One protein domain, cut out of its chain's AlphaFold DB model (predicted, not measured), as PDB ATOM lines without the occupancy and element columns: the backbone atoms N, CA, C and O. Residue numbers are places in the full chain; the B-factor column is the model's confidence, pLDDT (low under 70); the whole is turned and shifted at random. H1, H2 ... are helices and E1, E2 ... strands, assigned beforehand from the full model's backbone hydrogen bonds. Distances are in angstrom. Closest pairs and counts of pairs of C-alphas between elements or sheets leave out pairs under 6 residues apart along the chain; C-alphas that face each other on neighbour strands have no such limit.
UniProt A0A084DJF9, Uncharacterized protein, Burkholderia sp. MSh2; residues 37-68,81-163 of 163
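AT A GLANCE: This is residues 37 to 68 and 81 to 163 of the 163 residues of an uncharacterized protein of Burkholderia sp. MSh2 (UniProt A0A084DJF9). A strongly twisted sheet of four strands has H1 over one face, with the little helix H4 beside H1 on that face. H2 and H3 make a corner reaching away from the sheet past the turn between E3 and E4, and the later part of H3 comes back to graze the sheet. The printed part has 115 residues, with four named helices and four named strands in the order E1 E2 H1 H2 H3 E3 E4 H4. The sheet's order is E2 E1 E3 E4, antiparallel throughout, and the class is mixed, helices and strands. The whole is compact, with a radius of gyration of the C-alphas of 14.8 A and spans of 40 by 40 by 28 A.

IN THESE COORDINATES: E1, residues 37 to 45, begins at C-alpha 37 at (12.465, -10.837, 2.697), bends by 56 degrees at residue 40 and is 22.8 A long. E2 holds residues 59 to 64. After the cut come H1, residues 82 to 94, 18.4 A; H2, residues 100 to 110, 14.9 A; and H3, residues 114 to 129, 22.4 A. E3 is residues 143 to 148 and E4 residues 153 to 158, 16.8 A. H4, residues 159 to 162, ends at C-alpha 162 at (15.042, -11.681, -11.584).

HOW THE PARTS SIT: The pairing of E1 is staggered: its residues 37 to 42 pair with E2 and 42 to 44 with E3. E1 and E2 form a hairpin, with N 38 and O 62 2.8 A apart. Between E1 and E3, N 145 and O 42 are 2.8 A apart. E3 and E4 form a hairpin, with N 144 and O 157 2.8 A apart. H1 is on the sheet at a height of 9.2 A and runs along the strands, at 4 degrees to E2 on the local plane. H4 is on the same face; H1 and H4 touch, the closest C-alphas being those of Val 87 and Ile 162, 5.8 A. H2 and H3 only just touch, only at the corner, with 3 pairs of C-alphas within 8 A; the closest are those of Trp 110 and Ala 117, 4.9 A. H3 only grazes the sheet with residues 123 to 128; H2 is not on it. In H1, H2 and H3 every O i to N i+4 pair is within hydrogen-bond range; H4 is too short for such a pair.

THE WHOLE: The two C-alphas farthest apart, those of Trp 68 and Ala 130, are 42.9 A apart. Residues 69 to 80 are not printed; C-alphas 68 and 81 are 12.3 A apart across the cut. The links E1 to E2 and H3 to E3 are long, 13 residues each. Mean pLDDT of the printed part is 83.7; residues 103, 106 to 112, 114, 117 and 161 to 163 are under 70.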
ATOM      1  N   THR A  37      13.164 -11.038   3.966       87.75
ATOM      2  CA  THR A  37      12.465 -10.837   2.697       87.75
ATOM      3  C   THR A  37      12.813  -9.440   2.214       87.75
ATOM      4  O   THR A  37      12.511  -8.447   2.881       87.75
ATOM      5  N   ILE A  38      13.495  -9.366   1.080       85.31
ATOM      6  CA  ILE A  38      14.002  -8.124   0.505       85.31
ATOM      7  C   ILE A  38      13.109  -7.768  -0.674       85.31
ATOM      8  O   ILE A  38      13.021  -8.514  -1.642       85.31
ATOM      9  N   HIS A  39      12.427  -6.630  -0.586       88.56
ATOM     10  CA  HIS A  39      11.678  -6.089  -1.714       88.56
ATOM     11  C   HIS A  39      12.650  -5.602  -2.791       88.56
ATOM     12  O   HIS A  39      13.556  -4.830  -2.477       88.56
ATOM     13  N   VAL A  40      12.445  -6.045  -4.032       89.00
ATOM     14  CA  VAL A  40      13.313  -5.693  -5.168       89.00
ATOM     15  C   VAL A  40      12.597  -4.829  -6.208       89.00
ATOM     16  O   VAL A  40      13.227  -3.953  -6.783       89.00
ATOM     17  N   ALA A  41      11.293  -5.034  -6.417       91.81
ATOM     18  CA  ALA A  41      10.479  -4.270  -7.366       91.81
ATOM     19  C   ALA A  41       8.977  -4.480  -7.105       91.81
ATOM     20  O   ALA A  41       8.580  -5.318  -6.287       91.81
ATOM     21  N   TRP A  42       8.124  -3.755  -7.823       93.62
ATOM     22  CA  TRP A  42       6.687  -4.038  -7.909       93.62
ATOM     23  C   TRP A  42       6.380  -4.866  -9.151       93.62
ATOM     24  O   TRP A  42       7.084  -4.748 -10.148       93.62
ATOM     25  N   LEU A  43       5.342  -5.701  -9.108       95.06
ATOM     26  CA  LEU A  43       4.864  -6.379 -10.313       95.06
ATOM     27  C   LEU A  43       4.216  -5.372 -11.267       95.06
ATOM     28  O   LEU A  43       3.525  -4.445 -10.829       95.06
ATOM     29  N   ALA A  44       4.430  -5.579 -12.561       95.31
ATOM     30  CA  ALA A  44       3.848  -4.776 -13.622       95.31
ATOM     31  C   ALA A  44       3.392  -5.645 -14.806       95.31
ATOM     32  O   ALA A  44       3.872  -6.764 -14.990       95.31
ATOM     33  N   HIS A  45       2.455  -5.110 -15.582       95.44
ATOM     34  CA  HIS A  45       1.925  -5.694 -16.814       95.44
ATOM     35  C   HIS A  45       1.515  -4.543 -17.738       95.44
ATOM     36  O   HIS A  45       0.891  -3.585 -17.268       95.44
ATOM     37  N   GLU A  46       1.901  -4.589 -19.013       93.81
ATOM     38  CA  GLU A  46       1.617  -3.528 -20.000       93.81
ATOM     39  C   GLU A  46       1.934  -2.091 -19.509       93.81
ATOM     40  O   GLU A  46       1.166  -1.147 -19.704       93.81
ATOM     41  N   ASN A  47       3.079  -1.905 -18.847       92.75
ATOM     42  CA  ASN A  47       3.546  -0.649 -18.242       92.75
ATOM     43  C   ASN A  47       2.606  -0.081 -17.168       92.75
ATOM     44  O   ASN A  47       2.512   1.134 -16.959       92.75
ATOM     45  N   ARG A  48       1.882  -0.959 -16.470       92.94
ATOM     46  CA  ARG A  48       1.001  -0.600 -15.360       92.94
ATOM     47  C   ARG A  48       1.324  -1.438 -14.139       92.94
ATOM     48  O   ARG A  48       1.650  -2.615 -14.243       92.94
ATOM     49  N   LEU A  49       1.213  -0.821 -12.966       93.94
ATOM     50  CA  LEU A  49       1.439  -1.506 -11.698       93.94
ATOM     51  C   LEU A  49       0.340  -2.542 -11.446       93.94
ATOM     52  O   LEU A  49      -0.844  -2.260 -11.644       93.94
ATOM     53  N   VAL A  50       0.733  -3.718 -10.968       95.00
ATOM     54  CA  VAL A  50      -0.193  -4.794 -10.611       95.00
ATOM     55  C   VAL A  50      -0.524  -4.719  -9.125       95.00
ATOM     56  O   VAL A  50       0.363  -4.650  -8.268       95.00
ATOM     57  N   GLY A  51      -1.816  -4.743  -8.817       93.44
ATOM     58  CA  GLY A  51      -2.363  -4.791  -7.470       93.44
ATOM     59  C   GLY A  51      -3.237  -6.021  -7.238       93.44
ATOM     60  O   GLY A  51      -3.670  -6.696  -8.170       93.44
ATOM     61  N   ASN A  52      -3.499  -6.312  -5.969       89.12
ATOM     62  CA  ASN A  52      -4.493  -7.297  -5.565       89.12
ATOM     63  C   ASN A  52      -5.922  -6.717  -5.664       89.12
ATOM     64  O   ASN A  52      -6.120  -5.553  -6.017       89.12
ATOM     65  N   GLN A  53      -6.933  -7.520  -5.318       87.06
ATOM     66  CA  GLN A  53      -8.342  -7.094  -5.337       87.06
ATOM     67  C   GLN A  53      -8.649  -5.927  -4.381       87.06
ATOM     68  O   GLN A  53      -9.593  -5.180  -4.619       87.06
ATOM     69  N   ASP A  54      -7.823  -5.729  -3.352       84.62
ATOM     70  CA  ASP A  54      -7.934  -4.619  -2.400       84.62
ATOM     71  C   ASP A  54      -7.228  -3.340  -2.892       84.62
ATOM     72  O   ASP A  54      -7.158  -2.347  -2.168       84.62
ATOM     73  N   GLY A  55      -6.656  -3.357  -4.102       81.12
ATOM     74  CA  GLY A  55      -5.893  -2.245  -4.671       81.12
ATOM     75  C   GLY A  55      -4.473  -2.102  -4.115       81.12
ATOM     76  O   GLY A  55      -3.782  -1.137  -4.441       81.12
ATOM     77  N   LEU A  56      -4.004  -3.049  -3.297       84.81
ATOM     78  CA  LEU A  56      -2.637  -3.062  -2.784       84.81
ATOM     79  C   LEU A  56      -1.683  -3.607  -3.840       84.81
ATOM     80  O   LEU A  56      -1.860  -4.716  -4.339       84.81
ATOM     81  N   LEU A  57      -0.628  -2.850  -4.130       88.81
ATOM     82  CA  LEU A  57       0.400  -3.258  -5.079       88.81
ATOM     83  C   LEU A  57       1.089  -4.565  -4.662       88.81
ATOM     84  O   LEU A  57       1.403  -4.786  -3.485       88.81
ATOM     85  N   ILE A  58       1.365  -5.417  -5.647       90.38
ATOM     86  CA  ILE A  58       2.037  -6.698  -5.432       90.38
ATOM     87  C   ILE A  58       3.546  -6.512  -5.575       90.38
ATOM     88  O   ILE A  58       4.046  -5.940  -6.542       90.38
ATOM     89  N   ARG A  59       4.286  -6.993  -4.575       91.44
ATOM     90  CA  ARG A  59       5.742  -6.855  -4.482       91.44
ATOM     91  C   ARG A  59       6.430  -8.076  -5.074       91.44
ATOM     92  O   ARG A  59       6.115  -9.193  -4.679       91.44
ATOM     93  N   ALA A  60       7.438  -7.850  -5.909       91.19
ATOM     94  CA  ALA A  60       8.494  -8.821  -6.132       91.19
ATOM     95  C   ALA A  60       9.489  -8.735  -4.967       91.19
ATOM     96  O   ALA A  60       9.918  -7.644  -4.560       91.19
ATOM     97  N   ALA A  61       9.832  -9.885  -4.398       90.50
ATOM     98  CA  ALA A  61      10.750  -9.971  -3.279       90.50
ATOM     99  C   ALA A  61      11.649 -11.203  -3.387       90.50
ATOM    100  O   ALA A  61      11.286 -12.214  -3.984       90.50
ATOM    101  N   ARG A  62      12.828 -11.091  -2.784       88.12
ATOM    102  CA  ARG A  62      13.808 -12.157  -2.623       88.12
ATOM    103  C   ARG A  62      13.816 -12.596  -1.170       88.12
ATOM    104  O   ARG A  62      14.090 -11.788  -0.281       88.12
ATOM    105  N   ASP A  63      13.548 -13.874  -0.950       88.00
ATOM    106  CA  ASP A  63      13.731 -14.482   0.358       88.00
ATOM    107  C   ASP A  63      15.174 -14.952   0.519       88.00
ATOM    108  O   ASP A  63      15.781 -15.531  -0.385       88.00
ATOM    109  N   GLN A  64      15.707 -14.688   1.702       87.69
ATOM    110  CA  GLN A  64      17.016 -15.113   2.154       87.69
ATOM    111  C   GLN A  64      16.837 -15.900   3.453       87.69
ATOM    112  O   GLN A  64      16.193 -15.449   4.408       87.69
ATOM    113  N   ALA A  65      17.443 -17.084   3.501       88.06
ATOM    114  CA  ALA A  65      17.363 -17.955   4.661       88.06
ATOM    115  C   ALA A  65      18.117 -17.378   5.874       88.06
ATOM    116  O   ALA A  65      18.930 -16.452   5.789       88.06
ATOM    117  N   ALA A  66      17.861 -17.959   7.048       85.88
ATOM    118  CA  ALA A  66      18.624 -17.627   8.247       85.88
ATOM    119  C   ALA A  66      20.116 -17.933   8.036       85.88
ATOM    120  O   ALA A  66      20.472 -19.027   7.600       85.88
ATOM    121  N   ARG A  67      20.992 -17.001   8.425       84.19
ATOM    122  CA  ARG A  67      22.439 -17.108   8.187       84.19
ATOM    123  C   ARG A  67      23.231 -17.126   9.487       84.19
ATOM    124  O   ARG A  67      22.997 -16.316  10.386       84.19
ATOM    125  N   TRP A  68      24.210 -18.024   9.569       82.19
ATOM    126  CA  TRP A  68      25.180 -18.041  10.662       82.19
ATOM    127  C   TRP A  68      26.273 -16.990  10.436       82.19
ATOM    128  O   TRP A  68      26.830 -16.861   9.345       82.19
ATOM    129  N   GLU A  81      22.620 -11.550   0.832       86.31
ATOM    130  CA  GLU A  81      23.212 -12.519  -0.099       86.31
ATOM    131  C   GLU A  81      23.766 -11.833  -1.353       86.31
ATOM    132  O   GLU A  81      23.170 -10.884  -1.866       86.31
ATOM    133  N   ALA A  82      24.911 -12.314  -1.842       87.44
ATOM    134  CA  ALA A  82      25.558 -11.750  -3.027       87.44
ATOM    135  C   ALA A  82      24.642 -11.869  -4.250       87.44
ATOM    136  O   ALA A  82      24.512 -10.932  -5.022       87.44
ATOM    137  N   GLU A  83      23.916 -12.979  -4.347       88.00
ATOM    138  CA  GLU A  83      22.923 -13.250  -5.378       88.00
ATOM    139  C   GLU A  83      21.794 -12.212  -5.374       88.00
ATOM    140  O   GLU A  83      21.313 -11.818  -6.433       88.00
ATOM    141  N   THR A  84      21.390 -11.725  -4.193       87.50
ATOM    142  CA  THR A  84      20.381 -10.659  -4.100       87.50
ATOM    143  C   THR A  84      20.935  -9.327  -4.605       87.50
ATOM    144  O   THR A  84      20.206  -8.593  -5.268       87.50
ATOM    145  N   TRP A  85      22.210  -9.021  -4.342       87.62
ATOM    146  CA  TRP A  85      22.858  -7.839  -4.921       87.62
ATOM    147  C   TRP A  85      22.944  -7.938  -6.442       87.62
ATOM    148  O   TRP A  85      22.492  -7.024  -7.116       87.62
ATOM    149  N   SER A  86      23.377  -9.082  -6.978       88.88
ATOM    150  CA  SER A  86      23.437  -9.299  -8.428       88.88
ATOM    151  C   SER A  86      22.077  -9.140  -9.114       88.88
ATOM    152  O   SER A  86      22.009  -8.674 -10.246       88.88
ATOM    153  N   VAL A  87      20.986  -9.540  -8.453       88.88
ATOM    154  CA  VAL A  87      19.620  -9.323  -8.953       88.88
ATOM    155  C   VAL A  87      19.266  -7.837  -8.977       88.88
ATOM    156  O   VAL A  87      18.691  -7.373  -9.957       88.88
ATOM    157  N   LEU A  88      19.594  -7.092  -7.917       88.00
ATOM    158  CA  LEU A  88      19.361  -5.648  -7.881       88.00
ATOM    159  C   LEU A  88      20.154  -4.943  -8.985       88.00
ATOM    160  O   LEU A  88      19.563  -4.153  -9.713       88.00
ATOM    161  N   ASP A  89      21.432  -5.280  -9.164       89.00
ATOM    162  CA  ASP A  89      22.270  -4.700 -10.219       89.00
ATOM    163  C   ASP A  89      21.650  -4.898 -11.599       89.00
ATOM    164  O   ASP A  89      21.394  -3.920 -12.297       89.00
ATOM    165  N   ARG A  90      21.290  -6.140 -11.956       89.88
ATOM    166  CA  ARG A  90      20.630  -6.428 -13.240       89.88
ATOM    167  C   ARG A  90      19.338  -5.635 -13.420       89.88
ATOM    168  O   ARG A  90      19.094  -5.103 -14.495       89.88
ATOM    169  N   LEU A  91      18.519  -5.538 -12.374       90.50
ATOM    170  CA  LEU A  91      17.254  -4.808 -12.424       90.50
ATOM    171  C   LEU A  91      17.445  -3.317 -12.692       90.50
ATOM    172  O   LEU A  91      16.758  -2.749 -13.543       90.50
ATOM    173  N   TYR A  92      18.372  -2.681 -11.977       89.56
ATOM    174  CA  TYR A  92      18.662  -1.268 -12.174       89.56
ATOM    175  C   TYR A  92      19.354  -1.016 -13.520       89.56
ATOM    176  O   TYR A  92      18.995  -0.061 -14.204       89.56
ATOM    177  N   GLU A  93      20.260  -1.887 -13.965       90.00
ATOM    178  CA  GLU A  93      20.866  -1.806 -15.301       90.00
ATOM    179  C   GLU A  93      19.821  -1.921 -16.419       90.00
ATOM    180  O   GLU A  93      19.792  -1.070 -17.310       90.00
ATOM    181  N   SER A  94      18.906  -2.895 -16.345       90.44
ATOM    182  CA  SER A  94      17.791  -3.039 -17.296       90.44
ATOM    183  C   SER A  94      16.867  -1.816 -17.310       90.44
ATOM    184  O   SER A  94      16.271  -1.496 -18.338       90.44
ATOM    185  N   ALA A  95      16.762  -1.101 -16.188       89.94
ATOM    186  CA  ALA A  95      16.012   0.150 -16.086       89.94
ATOM    187  C   ALA A  95      16.777   1.376 -16.624       89.94
ATOM    188  O   ALA A  95      16.215   2.474 -16.650       89.94
ATOM    189  N   GLY A  96      18.040   1.210 -17.040       89.12
ATOM    190  CA  GLY A  96      18.938   2.292 -17.450       89.12
ATOM    191  C   GLY A  96      19.548   3.075 -16.280       89.12
ATOM    192  O   GLY A  96      20.119   4.145 -16.480       89.12
ATOM    193  N   LEU A  97      19.437   2.556 -15.057       86.44
ATOM    194  CA  LEU A  97      19.832   3.191 -13.801       86.44
ATOM    195  C   LEU A  97      21.200   2.665 -13.325       86.44
ATOM    196  O   LEU A  97      21.342   2.114 -12.237       86.44
ATOM    197  N   PHE A  98      22.243   2.856 -14.135       79.62
ATOM    198  CA  PHE A  98      23.592   2.311 -13.890       79.62
ATOM    199  C   PHE A  98      24.294   2.845 -12.626       79.62
ATOM    200  O   PHE A  98      25.242   2.239 -12.138       79.62
ATOM    201  N   ALA A  99      23.848   3.982 -12.090       79.50
ATOM    202  CA  ALA A  99      24.409   4.626 -10.901       79.50
ATOM    203  C   ALA A  99      23.489   4.498  -9.671       79.50
ATOM    204  O   ALA A  99      23.520   5.341  -8.772       79.50
ATOM    205  N   TRP A 100      22.644   3.465  -9.621       77.25
ATOM    206  CA  TRP A 100      21.612   3.320  -8.592       77.25
ATOM    207  C   TRP A 100      22.152   3.254  -7.156       77.25
ATOM    208  O   TRP A 100      21.466   3.666  -6.219       77.25
ATOM    209  N   GLU A 101      23.390   2.795  -6.960       73.62
ATOM    210  CA  GLU A 101      24.048   2.820  -5.651       73.62
ATOM    211  C   GLU A 101      24.228   4.254  -5.128       73.62
ATOM    212  O   GLU A 101      23.990   4.514  -3.945       73.62
ATOM    213  N   TYR A 102      24.558   5.201  -6.016       73.56
ATOM    214  CA  TYR A 102      24.633   6.624  -5.685       73.56
ATOM    215  C   TYR A 102      23.246   7.200  -5.412       73.56
ATOM    216  O   TYR A 102      23.086   7.941  -4.446       73.56
ATOM    217  N   ALA A 103      22.224   6.806  -6.176       68.75
ATOM    218  CA  ALA A 103      20.841   7.193  -5.890       68.75
ATOM    219  C   ALA A 103      20.386   6.671  -4.510       68.75
ATOM    220  O   ALA A 103      19.716   7.376  -3.751       68.75
ATOM    221  N   LEU A 104      20.813   5.463  -4.117       71.56
ATOM    222  CA  LEU A 104      20.562   4.910  -2.787       71.56
ATOM    223  C   LEU A 104      21.323   5.676  -1.696       71.56
ATOM    224  O   LEU A 104      20.797   5.865  -0.595       71.56
ATOM    225  N   GLU A 105      22.554   6.108  -1.959       72.75
ATOM    226  CA  GLU A 105      23.334   6.941  -1.043       72.75
ATOM    227  C   GLU A 105      22.726   8.344  -0.889       72.75
ATOM    228  O   GLU A 105      22.522   8.801   0.240       72.75
ATOM    229  N   ASN A 106      22.303   8.962  -1.990       67.75
ATOM    230  CA  ASN A 106      21.551  10.216  -2.018       67.75
ATOM    231  C   ASN A 106      20.248  10.088  -1.225       67.75
ATOM    232  O   ASN A 106      19.967  10.912  -0.355       67.75
ATOM    233  N   ALA A 107      19.492   9.005  -1.416       65.81
ATOM    234  CA  ALA A 107      18.279   8.740  -0.645       65.81
ATOM    235  C   ALA A 107      18.560   8.632   0.869       65.81
ATOM    236  O   ALA A 107      17.761   9.096   1.686       65.81
ATOM    237  N   ARG A 108      19.714   8.079   1.280       68.38
ATOM    238  CA  ARG A 108      20.129   8.075   2.699       68.38
ATOM    239  C   ARG A 108      20.423   9.484   3.208       68.38
ATOM    240  O   ARG A 108      20.065   9.784   4.347       68.38
ATOM    241  N   GLN A 109      21.048  10.333   2.394       69.12
ATOM    242  CA  GLN A 109      21.307  11.734   2.737       69.12
ATOM    243  C   GLN A 109      20.008  12.538   2.837       69.12
ATOM    244  O   GLN A 109      19.856  13.339   3.757       69.12
ATOM    245  N   TRP A 110      19.025  12.272   1.974       66.44
ATOM    246  CA  TRP A 110      17.707  12.898   2.070       66.44
ATOM    247  C   TRP A 110      17.043  12.589   3.404       66.44
ATOM    248  O   TRP A 110      16.509  13.489   4.038       66.44
ATOM    249  N   MET A 111      17.158  11.355   3.902       64.38
ATOM    250  CA  MET A 111      16.648  10.995   5.230       64.38
ATOM    251  C   MET A 111      17.404  11.637   6.401       64.38
ATOM    252  O   MET A 111      16.900  11.633   7.525       64.38
ATOM    253  N   ALA A 112      18.597  12.189   6.170       68.94
ATOM    254  CA  ALA A 112      19.310  12.989   7.161       68.94
ATOM    255  C   ALA A 112      18.816  14.452   7.207       68.94
ATOM    256  O   ALA A 112      19.080  15.141   8.191       68.94
ATOM    257  N   ALA A 113      18.062  14.905   6.198       74.94
ATOM    258  CA  ALA A 113      17.506  16.252   6.085       74.94
ATOM    259  C   ALA A 113      15.959  16.213   6.039       74.94
ATOM    260  O   ALA A 113      15.381  15.930   4.988       74.94
ATOM    261  N   PRO A 114      15.251  16.541   7.140       69.62
ATOM    262  CA  PRO A 114      13.803  16.316   7.264       69.62
ATOM    263  C   PRO A 114      12.945  16.895   6.128       69.62
ATOM    264  O   PRO A 114      12.057  16.212   5.625       69.62
ATOM    265  N   ALA A 115      13.239  18.118   5.676       74.50
ATOM    266  CA  ALA A 115      12.480  18.770   4.607       74.50
ATOM    267  C   ALA A 115      12.670  18.094   3.233       74.50
ATOM    268  O   ALA A 115      11.725  17.998   2.449       74.50
ATOM    269  N   VAL A 116      13.876  17.592   2.945       72.75
ATOM    270  CA  VAL A 116      14.172  16.881   1.690       72.75
ATOM    271  C   VAL A 116      13.518  15.500   1.705       72.75
ATOM    272  O   VAL A 116      12.890  15.114   0.723       72.75
ATOM    273  N   ALA A 117      13.588  14.788   2.837       69.50
ATOM    274  CA  ALA A 117      12.891  13.517   3.025       69.50
ATOM    275  C   ALA A 117      11.378  13.649   2.808       69.50
ATOM    276  O   ALA A 117      10.785  12.835   2.102       69.50
ATOM    277  N   GLU A 118      10.759  14.683   3.383       71.31
ATOM    278  CA  GLU A 118       9.325  14.931   3.241       71.31
ATOM    279  C   GLU A 118       8.938  15.230   1.787       71.31
ATOM    280  O   GLU A 118       7.989  14.639   1.267       71.31
ATOM    281  N   ALA A 119       9.687  16.100   1.101       75.38
ATOM    282  CA  ALA A 119       9.433  16.419  -0.302       75.38
ATOM    283  C   ALA A 119       9.578  15.185  -1.210       75.38
ATOM    284  O   ALA A 119       8.720  14.944  -2.061       75.38
ATOM    285  N   SER A 120      10.623  14.377  -1.010       72.50
ATOM    286  CA  SER A 120      10.831  13.136  -1.765       72.50
ATOM    287  C   SER A 120       9.747  12.094  -1.476       72.50
ATOM    288  O   SER A 120       9.249  11.465  -2.407       72.50
ATOM    289  N   LEU A 121       9.309  11.955  -0.219       72.75
ATOM    290  CA  LEU A 121       8.204  11.064   0.141       72.75
ATOM    291  C   LEU A 121       6.893  11.500  -0.526       72.75
ATOM    292  O   LEU A 121       6.187  10.661  -1.077       72.75
ATOM    293  N   ARG A 122       6.582  12.803  -0.529       75.81
ATOM    294  CA  ARG A 122       5.390  13.332  -1.214       75.81
ATOM    295  C   ARG A 122       5.420  13.048  -2.714       75.81
ATOM    296  O   ARG A 122       4.395  12.649  -3.254       75.81
ATOM    297  N   ARG A 123       6.574  13.205  -3.378       77.19
ATOM    298  CA  ARG A 123       6.722  12.845  -4.802       77.19
ATOM    299  C   ARG A 123       6.494  11.352  -5.040       77.19
ATOM    300  O   ARG A 123       5.774  11.008  -5.970       77.19
ATOM    301  N   ALA A 124       7.038  10.489  -4.183       75.62
ATOM    302  CA  ALA A 124       6.842   9.044  -4.285       75.62
ATOM    303  C   ALA A 124       5.370   8.640  -4.100       75.62
ATOM    304  O   ALA A 124       4.854   7.835  -4.869       75.62
ATOM    305  N   VAL A 125       4.677   9.233  -3.122       75.62
ATOM    306  CA  VAL A 125       3.239   9.007  -2.904       75.62
ATOM    307  C   VAL A 125       2.422   9.513  -4.092       75.62
ATOM    308  O   VAL A 125       1.597   8.774  -4.611       75.62
ATOM    309  N   ALA A 126       2.699  10.717  -4.594       77.94
ATOM    310  CA  ALA A 126       2.002  11.249  -5.762       77.94
ATOM    311  C   ALA A 126       2.216  10.382  -7.017       77.94
ATOM    312  O   ALA A 126       1.280  10.165  -7.780       77.94
ATOM    313  N   ALA A 127       3.425   9.852  -7.219       78.44
ATOM    314  CA  ALA A 127       3.722   8.941  -8.323       78.44
ATOM    315  C   ALA A 127       3.032   7.572  -8.177       78.44
ATOM    316  O   ALA A 127       2.707   6.948  -9.187       78.44
ATOM    317  N   LEU A 128       2.803   7.104  -6.945       74.62
ATOM    318  CA  LEU A 128       1.983   5.921  -6.666       74.62
ATOM    319  C   LEU A 128       0.506   6.194  -6.976       74.62
ATOM    320  O   LEU A 128      -0.113   5.419  -7.701       74.62
ATOM    321  N   ASP A 129      -0.036   7.310  -6.488       74.19
ATOM    322  CA  ASP A 129      -1.447   7.681  -6.665       74.19
ATOM    323  C   ASP A 129      -1.797   8.004  -8.129       74.19
ATOM    324  O   ASP A 129      -2.938   7.824  -8.558       74.19
ATOM    325  N   ALA A 130      -0.816   8.451  -8.920       76.25
ATOM    326  CA  ALA A 130      -0.985   8.721 -10.346       76.25
ATOM    327  C   ALA A 130      -1.232   7.451 -11.182       76.25
ATOM    328  O   ALA A 130      -1.763   7.540 -12.292       76.25
ATOM    329  N   VAL A 131      -0.864   6.269 -10.676       77.06
ATOM    330  CA  VAL A 131      -0.988   5.009 -11.413       77.06
ATOM    331  C   VAL A 131      -2.126   4.183 -10.831       77.06
ATOM    332  O   VAL A 131      -1.999   3.592  -9.765       77.06
ATOM    333  N   LYS A 132      -3.235   4.069 -11.569       84.12
ATOM    334  CA  LYS A 132      -4.318   3.146 -11.201       84.12
ATOM    335  C   LYS A 132      -3.847   1.696 -11.396       84.12
ATOM    336  O   LYS A 132      -3.657   1.309 -12.562       84.12
ATOM    337  N   PRO A 133      -3.718   0.888 -10.323       88.31
ATOM    338  CA  PRO A 133      -3.261  -0.487 -10.450       88.31
ATOM    339  C   PRO A 133      -4.236  -1.322 -11.278       88.31
ATOM    340  O   PRO A 133      -5.447  -1.077 -11.270       88.31
ATOM    341  N   ILE A 134      -3.705  -2.305 -11.995       94.00
ATOM    342  CA  ILE A 134      -4.497  -3.351 -12.644       94.00
ATOM    343  C   ILE A 134      -4.469  -4.619 -11.809       94.00
ATOM    344  O   ILE A 134      -3.544  -4.841 -11.033       94.00
ATOM    345  N   VAL A 135      -5.483  -5.455 -11.988       95.44
ATOM    346  CA  VAL A 135      -5.529  -6.781 -11.380       95.44
ATOM    347  C   VAL A 135      -5.318  -7.790 -12.495       95.44
ATOM    348  O   VAL A 135      -6.159  -7.910 -13.383       95.44
ATOM    349  N   VAL A 136      -4.191  -8.489 -12.438       93.38
ATOM    350  CA  VAL A 136      -3.862  -9.628 -13.300       93.38
ATOM    351  C   VAL A 136      -3.328 -10.762 -12.421       93.38
ATOM    352  O   VAL A 136      -2.823 -10.480 -11.325       93.38
ATOM    353  N   PRO A 137      -3.454 -12.031 -12.843       92.38
ATOM    354  CA  PRO A 137      -2.792 -13.142 -12.168       92.38
ATOM    355  C   PRO A 137      -1.287 -12.889 -12.030       92.38
ATOM    356  O   PRO A 137      -0.661 -12.254 -12.878       92.38
ATOM    357  N   VAL A 138      -0.689 -13.357 -10.933       90.00
ATOM    358  CA  VAL A 138       0.730 -13.087 -10.641       90.00
ATOM    359  C   VAL A 138       1.625 -13.713 -11.702       90.00
ATOM    360  O   VAL A 138       2.662 -13.153 -12.028       90.00
ATOM    361  N   GLU A 139       1.247 -14.867 -12.227       91.06
ATOM    362  CA  GLU A 139       1.898 -15.578 -13.323       91.06
ATOM    363  C   GLU A 139       1.904 -14.790 -14.639       91.06
ATOM    364  O   GLU A 139       2.867 -14.907 -15.395       91.06
ATOM    365  N   ASP A 140       0.903 -13.934 -14.854       93.94
ATOM    366  CA  ASP A 140       0.730 -13.151 -16.080       93.94
ATOM    367  C   ASP A 140       1.439 -11.792 -16.017       93.94
ATOM    368  O   ASP A 140       1.546 -11.110 -17.028       93.94
ATOM    369  N   ALA A 141       1.943 -11.385 -14.846       94.19
ATOM    370  CA  ALA A 141       2.749 -10.176 -14.704       94.19
ATOM    371  C   ALA A 141       4.159 -10.400 -15.282       94.19
ATOM    372  O   ALA A 141       5.047 -10.928 -14.608       94.19
ATOM    373  N   GLU A 142       4.361 -10.006 -16.534       94.75
ATOM    374  CA  GLU A 142       5.575 -10.155 -17.344       94.75
ATOM    375  C   GLU A 142       6.608  -9.048 -17.127       94.75
ATOM    376  O   GLU A 142       7.732  -9.152 -17.624       94.75
ATOM    377  N   GLN A 143       6.259  -8.005 -16.372       95.81
ATOM    378  CA  GLN A 143       7.133  -6.874 -16.094       95.81
ATOM    379  C   GLN A 143       7.316  -6.627 -14.597       95.81
ATOM    380  O   GLN A 143       6.628  -7.158 -13.720       95.81
ATOM    381  N   LEU A 144       8.271  -5.754 -14.318       95.38
ATOM    382  CA  LEU A 144       8.555  -5.204 -13.011       95.38
ATOM    383  C   LEU A 144       8.638  -3.699 -13.110       95.38
ATOM    384  O   LEU A 144       9.071  -3.167 -14.126       95.38
ATOM    385  N   ALA A 145       8.273  -3.034 -12.025       93.62
ATOM    386  CA  ALA A 145       8.358  -1.596 -11.908       93.62
ATOM    387  C   ALA A 145       9.311  -1.182 -10.786       93.62
ATOM    388  O   ALA A 145       9.186  -1.617  -9.635       93.62
ATOM    389  N   LEU A 146      10.230  -0.287 -11.139       91.31
ATOM    390  CA  LEU A 146      11.164   0.386 -10.245       91.31
ATOM    391  C   LEU A 146      10.804   1.869 -10.201       91.31
ATOM    392  O   LEU A 146      10.544   2.478 -11.238       91.31
ATOM    393  N   TYR A 147      10.766   2.448  -9.006       86.94
ATOM    394  CA  TYR A 147      10.566   3.886  -8.856       86.94
ATOM    395  C   TYR A 147      11.924   4.578  -8.844       86.94
ATOM    396  O   TYR A 147      12.739   4.279  -7.970       86.94
ATOM    397  N   ASP A 148      12.147   5.504  -9.773       84.19
ATOM    398  CA  ASP A 148      13.293   6.407  -9.735       84.19
ATOM    399  C   ASP A 148      12.916   7.647  -8.908       84.19
ATOM    400  O   ASP A 148      12.095   8.464  -9.341       84.19
ATOM    401  N   PRO A 149      13.484   7.813  -7.703       75.69
ATOM    402  CA  PRO A 149      13.155   8.937  -6.848       75.69
ATOM    403  C   PRO A 149      13.820  10.259  -7.276       75.69
ATOM    404  O   PRO A 149      13.400  11.320  -6.794       75.69
ATOM    405  N   GLU A 150      14.842  10.218  -8.139       77.62
ATOM    406  CA  GLU A 150      15.493  11.402  -8.709       77.62
ATOM    407  C   GLU A 150      14.644  11.982  -9.845       77.62
ATOM    408  O   GLU A 150      14.313  13.170  -9.810       77.62
ATOM    409  N   ALA A 151      14.211  11.145 -10.794       80.88
ATOM    410  CA  ALA A 151      13.341  11.559 -11.900       80.88
ATOM    411  C   ALA A 151      11.848  11.631 -11.523       80.88
ATOM    412  O   ALA A 151      11.063  12.321 -12.175       80.88
ATOM    413  N   GLY A 152      11.437  10.944 -10.455       79.69
ATOM    414  CA  GLY A 152      10.051  10.900  -9.994       79.69
ATOM    415  C   GLY A 152       9.126  10.053 -10.872       79.69
ATOM    416  O   GLY A 152       7.917  10.286 -10.862       79.69
ATOM    417  N   CYS A 153       9.664   9.086 -11.619       86.44
ATOM    418  CA  CYS A 153       8.921   8.249 -12.560       86.44
ATOM    419  C   CYS A 153       9.123   6.746 -12.322       86.44
ATOM    420  O   CYS A 153       9.999   6.314 -11.573       86.44
ATOM    421  N   TRP A 154       8.277   5.944 -12.970       90.94
ATOM    422  CA  TRP A 154       8.363   4.486 -12.967       90.94
ATOM    423  C   TRP A 154       9.137   3.988 -14.186       90.94
ATOM    424  O   TRP A 154       8.855   4.401 -15.309       90.94
ATOM    425  N   HIS A 155      10.063   3.064 -13.957       92.06
ATOM    426  CA  HIS A 155      10.768   2.311 -14.988       92.06
ATOM    427  C   HIS A 155      10.191   0.903 -15.036       92.06
ATOM    428  O   HIS A 155      10.128   0.235 -14.004       92.06
ATOM    429  N   PHE A 156       9.778   0.465 -16.223       93.50
ATOM    430  CA  PHE A 156       9.217  -0.863 -16.445       93.50
ATOM    431  C   PHE A 156      10.237  -1.737 -17.164       93.50
ATOM    432  O   PHE A 156      10.695  -1.385 -18.250       93.50
ATOM    433  N   VAL A 157      10.593  -2.866 -16.556       93.88
ATOM    434  CA  VAL A 157      11.585  -3.812 -17.083       93.88
ATOM    435  C   VAL A 157      10.981  -5.211 -17.211       93.88
ATOM    436  O   VAL A 157      10.044  -5.531 -16.474       93.88
ATOM    437  N   PRO A 158      11.475  -6.062 -18.122       93.31
ATOM    438  CA  PRO A 158      11.032  -7.449 -18.214       93.31
ATOM    439  C   PRO A 158      11.259  -8.216 -16.904       93.31
ATOM    440  O   PRO A 158      12.288  -8.088 -16.248       93.31
ATOM    441  N   ARG A 159      10.310  -9.077 -16.526       88.50
ATOM    442  CA  ARG A 159      10.403  -9.866 -15.289       88.50
ATOM    443  C   ARG A 159      11.446 -10.980 -15.338       88.50
ATOM    444  O   ARG A 159      11.916 -11.412 -14.286       88.50
ATOM    445  N   GLY A 160      11.811 -11.437 -16.535       80.31
ATOM    446  CA  GLY A 160      12.822 -12.482 -16.730       80.31
ATOM    447  C   GLY A 160      14.177 -12.171 -16.078       80.31
ATOM    448  O   GLY A 160      14.934 -13.093 -15.791       80.31
ATOM    449  N   ASP A 161      14.441 -10.903 -15.762       64.00
ATOM    450  CA  ASP A 161      15.717 -10.426 -15.225       64.00
ATOM    451  C   ASP A 161      15.952 -10.780 -13.736       64.00
ATOM    452  O   ASP A 161      17.087 -10.680 -13.253       64.00
ATOM    453  N   ILE A 162      14.923 -11.247 -13.001       64.12
ATOM    454  CA  ILE A 162      15.042 -11.681 -11.584       64.12
ATOM    455  C   ILE A 162      15.312 -13.189 -11.402       64.12
ATOM    456  O   ILE A 162      15.292 -13.664 -10.262       64.12
ATOM    457  N   ALA A 163      15.498 -13.967 -12.473       51.28
ATOM    458  CA  ALA A 163      15.778 -15.403 -12.335       51.28
ATOM    459  C   ALA A 163      17.118 -15.670 -11.617       51.28
ATOM    460  O   ALA A 163      18.112 -14.946 -11.887       51.28
TER     461      ALA A 163